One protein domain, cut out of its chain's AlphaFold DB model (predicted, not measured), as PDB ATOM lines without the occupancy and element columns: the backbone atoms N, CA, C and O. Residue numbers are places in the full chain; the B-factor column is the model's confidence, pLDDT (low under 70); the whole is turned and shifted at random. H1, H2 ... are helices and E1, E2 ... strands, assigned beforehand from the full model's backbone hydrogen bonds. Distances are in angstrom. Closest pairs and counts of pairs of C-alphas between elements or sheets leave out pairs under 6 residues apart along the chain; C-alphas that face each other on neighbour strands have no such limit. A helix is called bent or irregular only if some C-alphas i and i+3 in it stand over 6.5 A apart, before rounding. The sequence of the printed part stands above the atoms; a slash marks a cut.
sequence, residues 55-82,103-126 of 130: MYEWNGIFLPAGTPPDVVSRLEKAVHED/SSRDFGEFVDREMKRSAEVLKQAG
ATOM      1  N   MET A  55      21.627 -36.384 -34.977       71.12
ATOM      2  CA  MET A  55      22.689 -36.800 -35.879       71.12
ATOM      3  C   MET A  55      23.025 -35.579 -36.694       71.12
ATOM      4  O   MET A  55      22.125 -35.061 -37.342       71.12
ATOM      5  N   TYR A  56      24.275 -35.139 -36.635       73.75
ATOM      6  CA  TYR A  56      24.784 -34.036 -37.433       73.75
ATOM      7  C   TYR A  56      26.106 -34.397 -38.077       73.75
ATOM      8  O   TYR A  56      26.862 -35.232 -37.582       73.75
ATOM      9  N   GLU A  57      26.339 -33.780 -39.226       78.38
ATOM     10  CA  GLU A  57      27.597 -33.870 -39.939       78.38
ATOM     11  C   GLU A  57      28.537 -32.803 -39.385       78.38
ATOM     12  O   GLU A  57      28.155 -31.647 -39.228       78.38
ATOM     13  N   TRP A  58      29.755 -33.201 -39.034       83.62
ATOM     14  CA  TRP A  58      30.776 -32.298 -38.522       83.62
ATOM     15  C   TRP A  58      32.042 -32.422 -39.358       83.62
ATOM     16  O   TRP A  58      32.362 -33.482 -39.892       83.62
ATOM     17  N   ASN A  59      32.780 -31.318 -39.433       83.44
ATOM     18  CA  ASN A  59      34.045 -31.230 -40.143       83.44
ATOM     19  C   ASN A  59      35.178 -30.912 -39.156       83.44
ATOM     20  O   ASN A  59      34.961 -30.364 -38.076       83.44
ATOM     21  N   GLY A  60      36.405 -31.296 -39.498       85.06
ATOM     22  CA  GLY A  60      37.552 -31.113 -38.615       85.06
ATOM     23  C   GLY A  60      38.884 -31.223 -39.330       85.06
ATOM     24  O   GLY A  60      38.984 -31.852 -40.384       85.06
ATOM     25  N   ILE A  61      39.910 -30.606 -38.745       87.75
ATOM     26  CA  ILE A  61      41.273 -30.612 -39.275       87.75
ATOM     27  C   ILE A  61      42.158 -31.473 -38.374       87.75
ATOM     28  O   ILE A  61      42.169 -31.307 -37.154       87.75
ATOM     29  N   PHE A  62      42.932 -32.360 -38.997       88.31
ATOM     30  CA  PHE A  62      43.813 -33.313 -38.329       88.31
ATOM     31  C   PHE A  62      45.261 -33.097 -38.765       88.31
ATOM     32  O   PHE A  62      45.538 -32.847 -39.938       88.31
ATOM     33  N   LEU A  63      46.189 -33.197 -37.815       88.31
ATOM     34  CA  LEU A  63      47.625 -32.981 -38.013       88.31
ATOM     35  C   LEU A  63      48.397 -34.246 -37.675       88.31
ATOM     36  O   LEU A  63      48.081 -34.798 -36.642       88.31
ATOM     37  N   PRO A  64      49.430 -34.677 -38.419       89.81
ATOM     38  CA  PRO A  64      50.142 -35.930 -38.154       89.81
ATOM     39  C   PRO A  64      50.531 -36.160 -36.685       89.81
ATOM     40  O   PRO A  64      50.892 -35.227 -35.961       89.81
ATOM     41  N   ALA A  65      50.521 -37.425 -36.260       86.62
ATOM     42  CA  ALA A  65      50.951 -37.796 -34.918       86.62
ATOM     43  C   ALA A  65      52.393 -37.319 -34.662       86.62
ATOM     44  O   ALA A  65      53.272 -37.473 -35.512       86.62
ATOM     45  N   GLY A  66      52.625 -36.722 -33.492       87.69
ATOM     46  CA  GLY A  66      53.924 -36.143 -33.134       87.69
ATOM     47  C   GLY A  66      54.198 -34.755 -33.720       87.69
ATOM     48  O   GLY A  66      55.332 -34.285 -33.623       87.69
ATOM     49  N   THR A  67      53.198 -34.084 -34.307       92.31
ATOM     50  CA  THR A  67      53.338 -32.673 -34.704       92.31
ATOM     51  C   THR A  67      53.794 -31.830 -33.502       92.31
ATOM     52  O   THR A  67      53.182 -31.928 -32.435       92.31
ATOM     53  N   PRO A  68      54.855 -31.008 -33.640       93.50
ATOM     54  CA  PRO A  68      55.357 -30.187 -32.543       93.50
ATOM     55  C   PRO A  68      54.275 -29.272 -31.938       93.50
ATOM     56  O   PRO A  68      53.499 -28.675 -32.694       93.50
ATOM     57  N   PRO A  69      54.220 -29.107 -30.600       90.50
ATOM     58  CA  PRO A  69      53.169 -28.325 -29.941       90.50
ATOM     59  C   PRO A  69      53.064 -26.868 -30.410       90.50
ATOM     60  O   PRO A  69      51.972 -26.303 -30.434       90.50
ATOM     61  N   ASP A  70      54.177 -26.250 -30.808       94.50
ATOM     62  CA  ASP A  70      54.192 -24.883 -31.332       94.50
ATOM     63  C   ASP A  70      53.500 -24.780 -32.700       94.50
ATOM     64  O   ASP A  70      52.812 -23.796 -32.972       94.50
ATOM     65  N   VAL A  71      53.620 -25.810 -33.541       93.56
ATOM     66  CA  VAL A  71      52.926 -25.888 -34.834       93.56
ATOM     67  C   VAL A  71      51.427 -26.067 -34.617       93.56
ATOM     68  O   VAL A  71      50.640 -25.363 -35.248       93.56
ATOM     69  N   VAL A  72      51.038 -26.945 -33.684       91.25
ATOM     70  CA  VAL A  72      49.629 -27.137 -33.298       91.25
ATOM     71  C   VAL A  72      49.036 -25.820 -32.802       91.25
ATOM     72  O   VAL A  72      48.021 -25.372 -33.321       91.25
ATOM     73  N   SER A  73      49.708 -25.147 -31.865       90.88
ATOM     74  CA  SER A  73      49.228 -23.885 -31.291       90.88
ATOM     75  C   SER A  73      49.096 -22.770 -32.334       90.88
ATOM     76  O   SER A  73      48.135 -22.001 -32.314       90.88
ATOM     77  N   ARG A  74      50.032 -22.685 -33.286       92.12
ATOM     78  CA  ARG A  74      49.952 -21.705 -34.379       92.12
ATOM     79  C   ARG A  74      48.770 -21.970 -35.303       92.12
ATOM     80  O   ARG A  74      48.101 -21.013 -35.687       92.12
ATOM     81  N   LEU A  75      48.524 -23.231 -35.662       91.00
ATOM     82  CA  LEU A  75      47.378 -23.574 -36.499       91.00
ATOM     83  C   LEU A  75      46.064 -23.362 -35.746       91.00
ATOM     84  O   LEU A  75      45.125 -22.838 -36.332       91.00
ATOM     85  N   GLU A  76      46.017 -23.701 -34.455       90.81
ATOM     86  CA  GLU A  76      44.845 -23.476 -33.603       90.81
ATOM     87  C   GLU A  76      44.421 -22.022 -33.653       90.81
ATOM     88  O   GLU A  76      43.275 -21.704 -33.960       90.81
ATOM     89  N   LYS A  77      45.390 -21.142 -33.406       91.25
ATOM     90  CA  LYS A  77      45.171 -19.709 -33.413       91.25
ATOM     91  C   LYS A  77      44.682 -19.219 -34.776       91.25
ATOM     92  O   LYS A  77      43.702 -18.487 -34.821       91.25
ATOM     93  N   ALA A  78      45.329 -19.637 -35.865       91.00
ATOM     94  CA  ALA A  78      44.942 -19.225 -37.214       91.00
ATOM     95  C   ALA A  78      43.516 -19.677 -37.568       91.00
ATOM     96  O   ALA A  78      42.719 -18.883 -38.055       91.00
ATOM     97  N   VAL A  79      43.165 -20.930 -37.257       89.81
ATOM     98  CA  VAL A  79      41.811 -21.455 -37.475       89.81
ATOM     99  C   VAL A  79      40.800 -20.691 -36.625       89.81
ATOM    100  O   VAL A  79      39.758 -20.298 -37.135       89.81
ATOM    101  N   HIS A  80      41.105 -20.438 -35.350       88.62
ATOM    102  CA  HIS A  80      40.217 -19.697 -34.459       88.62
ATOM    103  C   HIS A  80      39.983 -18.252 -34.928       88.62
ATOM    104  O   HIS A  80      38.873 -17.737 -34.803       88.62
ATOM    105  N   GLU A  81      41.004 -17.594 -35.471       89.94
ATOM    106  CA  GLU A  81      40.876 -16.264 -36.071       89.94
ATOM    107  C   GLU A  81      39.995 -16.313 -37.331       89.94
ATOM    108  O   GLU A  81      39.022 -15.561 -37.421       89.94
ATOM    109  N   ASP A  82      40.255 -17.250 -38.247       89.44
ATOM    110  CA  ASP A  82      39.530 -17.370 -39.517       89.44
ATOM    111  C   ASP A  82      38.053 -17.725 -39.331       89.44
ATOM    112  O   ASP A  82      37.190 -17.108 -39.952       89.44
ATOM    113  N   SER A 103      39.137 -25.316 -28.994       85.31
ATOM    114  CA  SER A 103      40.552 -25.649 -28.787       85.31
ATOM    115  C   SER A 103      40.888 -27.054 -29.281       85.31
ATOM    116  O   SER A 103      39.997 -27.890 -29.474       85.31
ATOM    117  N   SER A 104      42.183 -27.341 -29.437       84.81
ATOM    118  CA  SER A 104      42.593 -28.643 -29.938       84.81
ATOM    119  C   SER A 104      42.202 -29.786 -29.009       84.81
ATOM    120  O   SER A 104      41.725 -30.841 -29.427       84.81
ATOM    121  N   ARG A 105      42.345 -29.534 -27.710       86.06
ATOM    122  CA  ARG A 105      41.950 -30.467 -26.666       86.06
ATOM    123  C   ARG A 105      40.453 -30.767 -26.720       86.06
ATOM    124  O   ARG A 105      40.077 -31.936 -26.708       86.06
ATOM    125  N   ASP A 106      39.620 -29.731 -26.774       85.94
ATOM    126  CA  ASP A 106      38.163 -29.899 -26.731       85.94
ATOM    127  C   ASP A 106      37.661 -30.681 -27.945       85.94
ATOM    128  O   ASP A 106      36.764 -31.521 -27.825       85.94
ATOM    129  N   PHE A 107      38.270 -30.451 -29.111       87.56
ATOM    130  CA  PHE A 107      37.931 -31.203 -30.309       87.56
ATOM    131  C   PHE A 107      38.419 -32.662 -30.231       87.56
ATOM    132  O   PHE A 107      37.715 -33.556 -30.694       87.56
ATOM    133  N   GLY A 108      39.544 -32.941 -29.562       88.56
ATOM    134  CA  GLY A 108      39.989 -34.312 -29.261       88.56
ATOM    135  C   GLY A 108      38.976 -35.060 -28.407       88.56
ATOM    136  O   GLY A 108      38.517 -36.144 -28.763       88.56
ATOM    137  N   GLU A 109      38.535 -34.421 -27.325       89.75
ATOM    138  CA  GLU A 109      37.499 -34.969 -26.451       89.75
ATOM    139  C   GLU A 109      36.162 -35.158 -27.190       89.75
ATOM    140  O   GLU A 109      35.412 -36.090 -26.890       89.75
ATOM    141  N   PHE A 110      35.839 -34.287 -28.149       89.31
ATOM    142  CA  PHE A 110      34.658 -34.418 -29.001       89.31
ATOM    143  C   PHE A 110      34.740 -35.633 -29.930       89.31
ATOM    144  O   PHE A 110      33.822 -36.456 -29.921       89.31
ATOM    145  N   VAL A 111      35.838 -35.781 -30.674       90.06
ATOM    146  CA  VAL A 111      36.054 -36.917 -31.581       90.06
ATOM    147  C   VAL A 111      35.974 -38.235 -30.813       90.06
ATOM    148  O   VAL A 111      35.280 -39.151 -31.245       90.06
ATOM    149  N   ASP A 112      36.587 -38.317 -29.630       90.06
ATOM    150  CA  ASP A 112      36.513 -39.507 -28.778       90.06
ATOM    151  C   ASP A 112      35.077 -39.879 -28.387       90.06
ATOM    152  O   ASP A 112      34.733 -41.064 -28.302       90.06
ATOM    153  N   ARG A 113      34.229 -38.881 -28.109       91.38
ATOM    154  CA  ARG A 113      32.814 -39.108 -27.787       91.38
ATOM    155  C   ARG A 113      32.034 -39.564 -29.011       91.38
ATOM    156  O   ARG A 113      31.291 -40.539 -28.901       91.38
ATOM    157  N   GLU A 114      32.227 -38.916 -30.154       89.44
ATOM    158  CA  GLU A 114      31.533 -39.285 -31.388       89.44
ATOM    159  C   GLU A 114      31.945 -40.673 -31.872       89.44
ATOM    160  O   GLU A 114      31.080 -41.488 -32.167       89.44
ATOM    161  N   MET A 115      33.230 -41.025 -31.819       90.19
ATOM    162  CA  MET A 115      33.691 -42.373 -32.163       90.19
ATOM    163  C   MET A 115      33.032 -43.449 -31.293       90.19
ATOM    164  O   MET A 115      32.589 -44.480 -31.805       90.19
ATOM    165  N   LYS A 116      32.910 -43.212 -29.979       92.44
ATOM    166  CA  LYS A 116      32.211 -44.129 -29.060       92.44
ATOM    167  C   LYS A 116      30.720 -44.223 -29.382       92.44
ATOM    168  O   LYS A 116      30.176 -45.326 -29.423       92.44
ATOM    169  N   ARG A 117      30.069 -43.084 -29.633       88.38
ATOM    170  CA  ARG A 117      28.651 -43.006 -30.005       88.38
ATOM    171  C   ARG A 117      28.381 -43.757 -31.307       88.38
ATOM    172  O   ARG A 117      27.503 -44.615 -31.343       88.38
ATOM    173  N   SER A 118      29.148 -43.475 -32.357       87.44
ATOM    174  CA  SER A 118      29.009 -44.114 -33.666       87.44
ATOM    175  C   SER A 118      29.259 -45.617 -33.587       87.44
ATOM    176  O   SER A 118      28.497 -46.380 -34.175       87.44
ATOM    177  N   ALA A 119      30.264 -46.065 -32.827       89.69
ATOM    178  CA  ALA A 119      30.525 -47.492 -32.640       89.69
ATOM    179  C   ALA A 119      29.333 -48.225 -32.002       89.69
ATOM    180  O   ALA A 119      28.965 -49.313 -32.450       89.69
ATOM    181  N   GLU A 120      28.701 -47.626 -30.991       90.12
ATOM    182  CA  GLU A 120      27.517 -48.205 -30.352       90.12
ATOM    183  C   GLU A 120      26.316 -48.242 -31.311       90.12
ATOM    184  O   GLU A 120      25.651 -49.270 -31.418       90.12
ATOM    185  N   VAL A 121      26.089 -47.174 -32.084       87.75
ATOM    186  CA  VAL A 121      25.026 -47.131 -33.104       87.75
ATOM    187  C   VAL A 121      25.238 -48.204 -34.176       87.75
ATOM    188  O   VAL A 121      24.308 -48.944 -34.495       87.75
ATOM    189  N   LEU A 122      26.458 -48.341 -34.706       88.88
ATOM    190  CA  LEU A 122      26.792 -49.359 -35.709       88.88
ATOM    191  C   LEU A 122      26.545 -50.774 -35.176       88.88
ATOM    192  O   LEU A 122      25.960 -51.607 -35.870       88.88
ATOM    193  N   LYS A 123      26.935 -51.029 -33.923       89.88
ATOM    194  CA  LYS A 123      26.713 -52.310 -33.249       89.88
ATOM    195  C   LYS A 123      25.225 -52.619 -33.085       89.88
ATOM    196  O   LYS A 123      24.811 -53.736 -33.385       89.88
ATOM    197  N   GLN A 124      24.425 -51.652 -32.638       88.31
ATOM    198  CA  GLN A 124      22.973 -51.809 -32.497       88.31
ATOM    199  C   GLN A 124      22.280 -52.031 -33.847       88.31
ATOM    200  O   GLN A 124      21.334 -52.809 -33.932       88.31
ATOM    201  N   ALA A 125      22.783 -51.396 -34.908       88.44
ATOM    202  CA  ALA A 125      22.284 -51.555 -36.271       88.44
ATOM    203  C   ALA A 125      22.763 -52.846 -36.966       88.44
ATOM    204  O   ALA A 125      22.328 -53.133 -38.079       88.44
ATOM    205  N   GLY A 126      23.659 -53.622 -36.344       91.00
ATOM    206  CA  GLY A 126      24.226 -54.836 -36.938       91.00
ATOM    207  C   GLY A 126      25.142 -54.572 -38.139       91.00
ATOM    208  O   GLY A 126      25.327 -55.456 -38.974       91.00
TER     209      GLY A 126
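This is residues 55 to 82 and 103 to 126 of the 130 residues of an uncharacterized protein of Achromobacter sp. HZ28 (UniProt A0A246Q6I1). Two helices make a loose T: H2 starts near the middle of H1, at Glu 76, and runs away from it as a long arm, while an extended stretch at the start of the printed part, with the short strand E1, passes by the near end of H2 before a loop leads into H1. Residues 112 to 117 and 119 to 126, in H2 and just after it, stick out free of the rest, and so do residues 64 to 70, at the loop and the beginning of H1. The printed part has 52 residues, with one named strand and two named helices in the order E1, H1, H2, and its class is mostly helix. The whole is loose, with a radius of gyration of the C-alphas of 14.2 A, and elongated, spanning 42 by 24 by 14 A.

Along the printed part from Met 55, the first named element is E1, residues 59 to 61, which pairs with no named strand. A short link of 7 residues leads from E1 to H1, residues 69 to 82. E1 and H1 are apart. After the cut comes H2, residues 104 to 124. H1 and H2 are close but not clearly touching, with 2 pairs of C-alphas within 8 A; the closest are the C-alphas of Glu 76 and Ser 104, 6.7 A apart. Their lines are about perpendicular, at 84 degrees, and their centres are 23.1 A apart. E1 and H2 are only just apart, with their closest C-alphas at 8.3 A. In H1 and H2 every O i to N i+4 pair is within hydrogen-bond range.

E1 begins at C-alpha 59, at (34.045, -31.230, -40.143), and ends at Ile 61. H1 goes from Pro 69, with its C-alpha at (53.169, -28.325, -29.941), to Asp 82, and is 19.9 A long from first to last C-alpha. H2, from Ser 104 to Gln 124, measures 30.5 A in the same way and is the longest helix, with 21 residues; its last C-alpha is at (22.973, -51.809, -32.497). Neither helix is bent or irregular.

The two C-alphas farthest apart are those of Asp 70 and Gly 126, at 42.7 A. Without the stretches that stand free, the body of 31 residues spans 31 by 18 by 14 A. Residues 83 to 102 are cut out, and C-alphas 82 and 103 are 13.6 A apart across the cut. The link from H1 to H2 is the link across the cut. The mean pLDDT of the printed part is 88.4, and no printed residue is under 70.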